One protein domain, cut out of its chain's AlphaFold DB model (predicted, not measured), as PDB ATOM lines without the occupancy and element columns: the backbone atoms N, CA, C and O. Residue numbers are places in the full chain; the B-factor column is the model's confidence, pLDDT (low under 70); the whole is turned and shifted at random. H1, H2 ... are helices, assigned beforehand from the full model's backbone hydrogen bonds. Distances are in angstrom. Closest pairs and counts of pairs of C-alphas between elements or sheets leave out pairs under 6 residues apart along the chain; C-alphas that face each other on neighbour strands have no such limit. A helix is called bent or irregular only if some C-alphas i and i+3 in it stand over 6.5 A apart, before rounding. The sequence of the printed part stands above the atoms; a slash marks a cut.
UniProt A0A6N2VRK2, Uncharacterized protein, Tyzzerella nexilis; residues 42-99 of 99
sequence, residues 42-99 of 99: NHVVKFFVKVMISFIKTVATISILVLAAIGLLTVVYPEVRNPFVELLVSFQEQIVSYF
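Overview. This is residues 42 to 99 of the 99 residues of an uncharacterized protein of Tyzzerella nexilis (UniProt A0A6N2VRK2). Two helices meet near their ends as a V, a long arm, H1, and a shorter one, H2, with the corner at the tight link between them and the far parts of both arms sticking out. Residues 42 to 69, of which 44 to 69 belong to H1, and residues 86 to 99, of which 86 to 98 belong to H2, stand free. The printed part has 58 residues with two named helices, H1 then H2 along the chain, and no named strand; its class is all helix. The whole is extended, with a radius of gyration of the C-alphas of 18.5 A, and flat, spanning 55 by 33 by 8 A.

Arrangement. H1, residues 44 to 76, and H2, residues 78 to 98, touch only at the corner by their link, with 5 pairs of C-alphas within 8 A. H1 touches H2 with residues 73 to 75 alone, and H2 touches H1 with residues 80 to 84 alone. Their closest C-alphas, those of Thr 74 and Arg 81, are 4.7 A apart. The two helices run opposite ways at a steep tilt of 57 degrees, and their centres are 24.5 A apart. In H1 every O i to N i+4 pair is within hydrogen-bond range; in H2 15 of 17 are.

Along the chain. H1 begins at Val 44, C-alpha at (208.545, 113.095, 137.483), and ends at Val 76, C-alpha at (192.338, 155.978, 150.131), 47.6 A from first to last C-alpha. Tyr 77 alone lies between the helices. H2 begins at Pro 78 and ends at Tyr 98, C-alpha at (219.463, 155.003, 131.282), 30.8 A from first to last C-alpha. H2 is neither bent nor irregular, but only just: C-alphas 79 and 82 are 6.4 A apart.

Size, cuts and confidence. The two C-alphas farthest apart, those of Asn 42 and Glu 79, are 56.8 A apart. The printed part has no cut, and it ends at Phe 99, the chain's last residue. The link from H1 to H2 is tight. The mean pLDDT of the printed part is 91.0, and residue 42 alone is under 70.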
ATOM      1  N   ASN A  42     208.302 107.242 134.143       66.81
ATOM      2  CA  ASN A  42     208.980 108.538 134.224       66.81
ATOM      3  C   ASN A  42     208.009 109.743 134.347       66.81
ATOM      4  O   ASN A  42     208.026 110.680 133.547       66.81
ATOM      5  N   HIS A  43     207.108 109.725 135.339       78.06
ATOM      6  CA  HIS A  43     206.112 110.795 135.553       78.06
ATOM      7  C   HIS A  43     206.673 112.063 136.218       78.06
ATOM      8  O   HIS A  43     205.992 113.092 136.234       78.06
ATOM      9  N   VAL A  44     207.908 112.014 136.717       79.75
ATOM     10  CA  VAL A  44     208.545 113.095 137.483       79.75
ATOM     11  C   VAL A  44     208.664 114.379 136.660       79.75
ATOM     12  O   VAL A  44     208.318 115.449 137.146       79.75
ATOM     13  N   VAL A  45     209.042 114.283 135.382       81.19
ATOM     14  CA  VAL A  45     209.191 115.460 134.505       81.19
ATOM     15  C   VAL A  45     207.846 116.150 134.263       81.19
ATOM     16  O   VAL A  45     207.734 117.369 134.385       81.19
ATOM     17  N   LYS A  46     206.787 115.377 133.978       84.50
ATOM     18  CA  LYS A  46     205.432 115.921 133.771       84.50
ATOM     19  C   LYS A  46     204.897 116.592 135.037       84.50
ATOM     20  O   LYS A  46     204.242 117.629 134.950       84.50
ATOM     21  N   PHE A  47     205.182 116.007 136.200       85.50
ATOM     22  CA  PHE A  47     204.843 116.596 137.489       85.50
ATOM     23  C   PHE A  47     205.607 117.904 137.722       85.50
ATOM     24  O   PHE A  47     204.986 118.922 138.015       85.50
ATOM     25  N   PHE A  48     206.922 117.911 137.499       88.94
ATOM     26  CA  PHE A  48     207.772 119.079 137.714       88.94
ATOM     27  C   PHE A  48     207.355 120.277 136.851       88.94
ATOM     28  O   PHE A  48     207.184 121.380 137.366       88.94
ATOM     29  N   VAL A  49     207.088 120.060 135.559       90.88
ATOM     30  CA  VAL A  49     206.602 121.118 134.655       90.88
ATOM     31  C   VAL A  49     205.265 121.686 135.134       90.88
ATOM     32  O   VAL A  49     205.077 122.902 135.166       90.88
ATOM     33  N   LYS A  50     204.335 120.823 135.561       91.69
ATOM     34  CA  LYS A  50     203.034 121.259 136.083       91.69
ATOM     35  C   LYS A  50     203.190 122.089 137.361       91.69
ATOM     36  O   LYS A  50     202.524 123.115 137.497       91.69
ATOM     37  N   VAL A  51     204.079 121.672 138.262       93.81
ATOM     38  CA  VAL A  51     204.387 122.401 139.499       93.81
ATOM     39  C   VAL A  51     205.011 123.759 139.189       93.81
ATOM     40  O   VAL A  51     204.561 124.751 139.749       93.81
ATOM     41  N   MET A  52     205.962 123.843 138.257       93.06
ATOM     42  CA  MET A  52     206.584 125.113 137.861       93.06
ATOM     43  C   MET A  52     205.582 126.107 137.279       93.06
ATOM     44  O   MET A  52     205.552 127.266 137.689       93.06
ATOM     45  N   ILE A  53     204.702 125.657 136.384       93.88
ATOM     46  CA  ILE A  53     203.651 126.522 135.831       93.88
ATOM     47  C   ILE A  53     202.710 127.000 136.941       93.88
ATOM     48  O   ILE A  53     202.346 128.175 136.982       93.88
ATOM     49  N   SER A  54     202.313 126.102 137.846       93.50
ATOM     50  CA  SER A  54     201.453 126.469 138.972       93.50
ATOM     51  C   SER A  54     202.142 127.465 139.898       93.50
ATOM     52  O   SER A  54     201.516 128.432 140.311       93.50
ATOM     53  N   PHE A  55     203.427 127.266 140.180       95.56
ATOM     54  CA  PHE A  55     204.212 128.136 141.044       95.56
ATOM     55  C   PHE A  55     204.300 129.554 140.479       95.56
ATOM     56  O   PHE A  55     203.992 130.509 141.187       95.56
ATOM     57  N   ILE A  56     204.618 129.695 139.188       96.06
ATOM     58  CA  ILE A  56     204.660 131.003 138.515       96.06
ATOM     59  C   ILE A  56     203.300 131.701 138.614       96.06
ATOM     60  O   ILE A  56     203.241 132.886 138.932       96.06
ATOM     61  N   LYS A  57     202.200 130.969 138.391       95.19
ATOM     62  CA  LYS A  57     200.848 131.524 138.533       95.19
ATOM     63  C   LYS A  57     200.570 131.979 139.962       95.19
ATOM     64  O   LYS A  57     200.085 133.087 140.146       95.19
ATOM     65  N   THR A  58     200.905 131.163 140.958       96.00
ATOM     66  CA  THR A  58     200.722 131.507 142.371       96.00
ATOM     67  C   THR A  58     201.499 132.765 142.740       96.00
ATOM     68  O   THR A  58     200.924 133.678 143.329       96.00
ATOM     69  N   VAL A  59     202.770 132.852 142.343       96.44
ATOM     70  CA  VAL A  59     203.601 134.039 142.578       96.44
ATOM     71  C   VAL A  59     202.994 135.261 141.892       96.44
ATOM     72  O   VAL A  59     202.825 136.287 142.539       96.44
ATOM     73  N   ALA A  60     202.585 135.149 140.626       96.75
ATOM     74  CA  ALA A  60     201.946 136.249 139.909       96.75
ATOM     75  C   ALA A  60     200.659 136.725 140.603       96.75
ATOM     76  O   ALA A  60     200.457 137.927 140.763       96.75
ATOM     77  N   THR A  61     199.807 135.805 141.064       96.25
ATOM     78  CA  THR A  61     198.589 136.149 141.810       96.25
ATOM     79  C   THR A  61     198.912 136.868 143.116       96.25
ATOM     80  O   THR A  61     198.294 137.888 143.406       96.25
ATOM     81  N   ILE A  62     199.893 136.386 143.884       96.75
ATOM     82  CA  ILE A  62     200.323 137.037 145.130       96.75
ATOM     83  C   ILE A  62     200.848 138.446 144.839       96.75
ATOM     84  O   ILE A  62     200.428 139.396 145.496       96.75
ATOM     85  N   SER A  63     201.701 138.600 143.826       96.81
ATOM     86  CA  SER A  63     202.228 139.905 143.425       96.81
ATOM     87  C   SER A  63     201.113 140.878 143.051       96.81
ATOM     88  O   SER A  63     201.135 142.018 143.504       96.81
ATOM     89  N   ILE A  64     200.109 140.432 142.284       96.94
ATOM     90  CA  ILE A  64     198.946 141.256 141.921       96.94
ATOM     91  C   ILE A  64     198.154 141.666 143.165       96.94
ATOM     92  O   ILE A  64     197.761 142.823 143.271       96.94
ATOM     93  N   LEU A  65     197.938 140.756 144.120       96.69
ATOM     94  CA  LEU A  65     197.224 141.070 145.362       96.69
ATOM     95  C   LEU A  65     197.967 142.112 146.204       96.69
ATOM     96  O   LEU A  65     197.345 143.046 146.707       96.69
ATOM     97  N   VAL A  66     199.289 141.985 146.325       96.19
ATOM     98  CA  VAL A  66     200.119 142.967 147.037       96.19
ATOM     99  C   VAL A  66     200.078 144.320 146.325       96.19
ATOM    100  O   VAL A  66     199.852 145.340 146.974       96.19
ATOM    101  N   LEU A  67     200.218 144.340 144.996       94.38
ATOM    102  CA  LEU A  67     200.113 145.569 144.204       94.38
ATOM    103  C   LEU A  67     198.740 146.231 144.362       94.38
ATOM    104  O   LEU A  67     198.659 147.445 144.518       94.38
ATOM    105  N   ALA A  68     197.669 145.438 144.358       95.19
ATOM    106  CA  ALA A  68     196.309 145.924 144.549       95.19
ATOM    107  C   ALA A  68     196.109 146.516 145.949       95.19
ATOM    108  O   ALA A  68     195.490 147.570 146.078       95.19
ATOM    109  N   ALA A  69     196.662 145.889 146.990       94.75
ATOM    110  CA  ALA A  69     196.606 146.416 148.350       94.75
ATOM    111  C   ALA A  69     197.340 147.761 148.466       94.75
ATOM    112  O   ALA A  69     196.787 148.715 149.011       94.75
ATOM    113  N   ILE A  70     198.549 147.865 147.904       92.00
ATOM    114  CA  ILE A  70     199.315 149.122 147.875       92.00
ATOM    115  C   ILE A  70     198.556 150.193 147.086       92.00
ATOM    116  O   ILE A  70     198.411 151.315 147.564       92.00
ATOM    117  N   GLY A  71     198.019 149.845 145.912       91.00
ATOM    118  CA  GLY A  71     197.214 150.750 145.093       91.00
ATOM    119  C   GLY A  71     195.952 151.239 145.806       91.00
ATOM    120  O   GLY A  71     195.590 152.405 145.707       91.00
ATOM    121  N   LEU A  72     195.294 150.377 146.582       93.00
ATOM    122  CA  LEU A  72     194.141 150.779 147.381       93.00
ATOM    123  C   LEU A  72     194.547 151.753 148.495       93.00
ATOM    124  O   LEU A  72     193.891 152.775 148.684       93.00
ATOM    125  N   LEU A  73     195.640 151.467 149.208       91.44
ATOM    126  CA  LEU A  73     196.143 152.332 150.278       91.44
ATOM    127  C   LEU A  73     196.512 153.728 149.760       91.44
ATOM    128  O   LEU A  73     196.167 154.720 150.400       91.44
ATOM    129  N   THR A  74     197.152 153.823 148.594       90.75
ATOM    130  CA  THR A  74     197.522 155.114 147.989       90.75
ATOM    131  C   THR A  74     196.319 155.895 147.464       90.75
ATOM    132  O   THR A  74     196.352 157.123 147.448       90.75
ATOM    133  N   VAL A  75     195.237 155.220 147.063       90.50
ATOM    134  CA  VAL A  75     193.985 155.884 146.658       90.50
ATOM    135  C   VAL A  75     193.216 156.416 147.866       90.50
ATOM    136  O   VAL A  75     192.700 157.533 147.816       90.50
ATOM    137  N   VAL A  76     193.133 155.632 148.943       93.44
ATOM    138  CA  VAL A  76     192.338 155.978 150.131       93.44
ATOM    139  C   VAL A  76     193.030 157.042 150.986       93.44
ATOM    140  O   VAL A  76     192.362 157.953 151.473       93.44
ATOM    141  N   TYR A  77     194.352 156.955 151.157       91.25
ATOM    142  CA  TYR A  77     195.097 157.844 152.048       91.25
ATOM    143  C   TYR A  77     195.914 158.888 151.268       91.25
ATOM    144  O   TYR A  77     196.948 158.560 150.676       91.25
ATOM    145  N   PRO A  78     195.510 160.173 151.297       84.38
ATOM    146  CA  PRO A  78     196.183 161.230 150.541       84.38
ATOM    147  C   PRO A  78     197.612 161.509 151.027       84.38
ATOM    148  O   PRO A  78     198.441 161.947 150.232       84.38
ATOM    149  N   GLU A  79     197.916 161.217 152.293       88.50
ATOM    150  CA  GLU A  79     199.259 161.348 152.880       88.50
ATOM    151  C   GLU A  79     200.284 160.434 152.196       88.50
ATOM    152  O   GLU A  79     201.438 160.810 152.015       88.50
ATOM    153  N   VAL A  80     199.848 159.249 151.763       88.44
ATOM    154  CA  VAL A  80     200.713 158.236 151.142       88.44
ATOM    155  C   VAL A  80     200.780 158.418 149.622       88.44
ATOM    156  O   VAL A  80     201.759 158.036 148.987       88.44
ATOM    157  N   ARG A  81     199.758 159.041 149.023       90.44
ATOM    158  CA  ARG A  81     199.667 159.279 147.577       90.44
ATOM    159  C   ARG A  81     200.800 160.150 147.044       90.44
ATOM    160  O   ARG A  81     201.419 159.797 146.047       90.44
ATOM    161  N   ASN A  82     201.038 161.294 147.679       88.94
ATOM    162  CA  ASN A  82     202.004 162.280 147.198       88.94
ATOM    163  C   ASN A  82     203.435 161.710 147.090       88.94
ATOM    164  O   ASN A  82     203.984 161.761 145.988       88.94
ATOM    165  N   PRO A  83     204.012 161.086 148.142       91.31
ATOM    166  CA  PRO A  83     205.345 160.493 148.036       91.31
ATOM    167  C   PRO A  83     205.387 159.314 147.056       91.31
ATOM    168  O   PRO A  83     206.407 159.081 146.414       91.31
ATOM    169  N   PHE A  84     204.283 158.577 146.894       90.31
ATOM    170  CA  PHE A  84     204.207 157.474 145.935       90.31
ATOM    171  C   PHE A  84     204.270 157.955 144.477       90.31
ATOM    172  O   PHE A  84     204.966 157.356 143.657       90.31
ATOM    173  N   VAL A  85     203.571 159.047 144.148       89.75
ATOM    174  CA  VAL A  85     203.610 159.651 142.806       89.75
ATOM    175  C   VAL A  85     204.986 160.244 142.514       89.75
ATOM    176  O   VAL A  85     205.503 160.055 141.417       89.75
ATOM    177  N   GLU A  86     205.604 160.907 143.489       92.38
ATOM    178  CA  GLU A  86     206.960 161.448 143.349       92.38
ATOM    179  C   GLU A  86     207.987 160.339 143.077       92.38
ATOM    180  O   GLU A  86     208.784 160.436 142.143       92.38
ATOM    181  N   LEU A  87     207.893 159.228 143.816       92.44
ATOM    182  CA  LEU A  87     208.677 158.024 143.551       92.44
ATOM    183  C   LEU A  87     208.466 157.518 142.120       92.44
ATOM    184  O   LEU A  87     209.448 157.284 141.420       92.44
ATOM    185  N   LEU A  88     207.220 157.393 141.655       90.69
ATOM    186  CA  LEU A  88     206.928 156.944 140.287       90.69
ATOM    187  C   LEU A  88     207.557 157.842 139.217       90.69
ATOM    188  O   LEU A  88     208.148 157.324 138.270       90.69
ATOM    189  N   VAL A  89     207.461 159.164 139.376       93.94
ATOM    190  CA  VAL A  89     208.070 160.129 138.447       93.94
ATOM    191  C   VAL A  89     209.589 159.978 138.445       93.94
ATOM    192  O   VAL A  89     210.182 159.834 137.378       93.94
ATOM    193  N   SER A  90     210.215 159.897 139.622       93.50
ATOM    194  CA  SER A  90     211.670 159.727 139.731       93.50
ATOM    195  C   SER A  90     212.167 158.425 139.086       93.50
ATOM    196  O   SER A  90     213.194 158.414 138.410       93.50
ATOM    197  N   PHE A  91     211.415 157.328 139.227       93.75
ATOM    198  CA  PHE A  91     211.731 156.057 138.576       93.75
ATOM    199  C   PHE A  91     211.609 156.154 137.058       93.75
ATOM    200  O   PHE A  91     212.459 155.629 136.341       93.75
ATOM    201  N   GLN A  92     210.565 156.820 136.561       92.50
ATOM    202  CA  GLN A  92     210.379 157.027 135.129       92.50
ATOM    203  C   GLN A  92     211.532 157.845 134.542       92.50
ATOM    204  O   GLN A  92     212.082 157.463 133.511       92.50
ATOM    205  N   GLU A  93     211.926 158.931 135.206       93.88
ATOM    206  CA  GLU A  93     213.059 159.759 134.791       93.88
ATOM    207  C   GLU A  93     214.369 158.969 134.780       93.88
ATOM    208  O   GLU A  93     215.123 159.057 133.814       93.88
ATOM    209  N   GLN A  94     214.617 158.136 135.795       93.12
ATOM    210  CA  GLN A  94     215.785 157.253 135.815       93.12
ATOM    211  C   GLN A  94     215.766 156.271 134.641       93.12
ATOM    212  O   GLN A  94     216.759 156.168 133.928       93.12
ATOM    213  N   ILE A  95     214.648 155.580 134.394       92.88
ATOM    214  CA  ILE A  95     214.540 154.630 133.275       92.88
ATOM    215  C   ILE A  95     214.818 155.334 131.943       92.88
ATOM    216  O   ILE A  95     215.590 154.817 131.142       92.88
ATOM    217  N   VAL A  96     214.236 156.516 131.726       93.25
ATOM    218  CA  VAL A  96     214.453 157.314 130.510       93.25
ATOM    219  C   VAL A  96     215.886 157.840 130.420       93.25
ATOM    220  O   VAL A  96     216.398 157.990 129.324       93.25
ATOM    221  N   SER A  97     216.556 158.107 131.539       90.69
ATOM    222  CA  SER A  97     217.955 158.547 131.541       90.69
ATOM    223  C   SER A  97     218.953 157.424 131.242       90.69
ATOM    224  O   SER A  97     220.075 157.718 130.832       90.69
ATOM    225  N   TYR A  98     218.599 156.166 131.519       83.81
ATOM    226  CA  TYR A  98     219.463 155.003 131.282       83.81
ATOM    227  C   TYR A  98     219.249 154.350 129.905       83.81
ATOM    228  O   TYR A  98     220.045 153.486 129.529       83.81
ATOM    229  N   PHE A  99     218.211 154.751 129.166       71.62
ATOM    230  CA  PHE A  99     217.893 154.306 127.805       71.62
ATOM    231  C   PHE A  99     218.128 155.415 126.778       71.62
ATOM    232  O   PHE A  99     218.559 155.068 125.655       71.62
TER     233      PHE A  99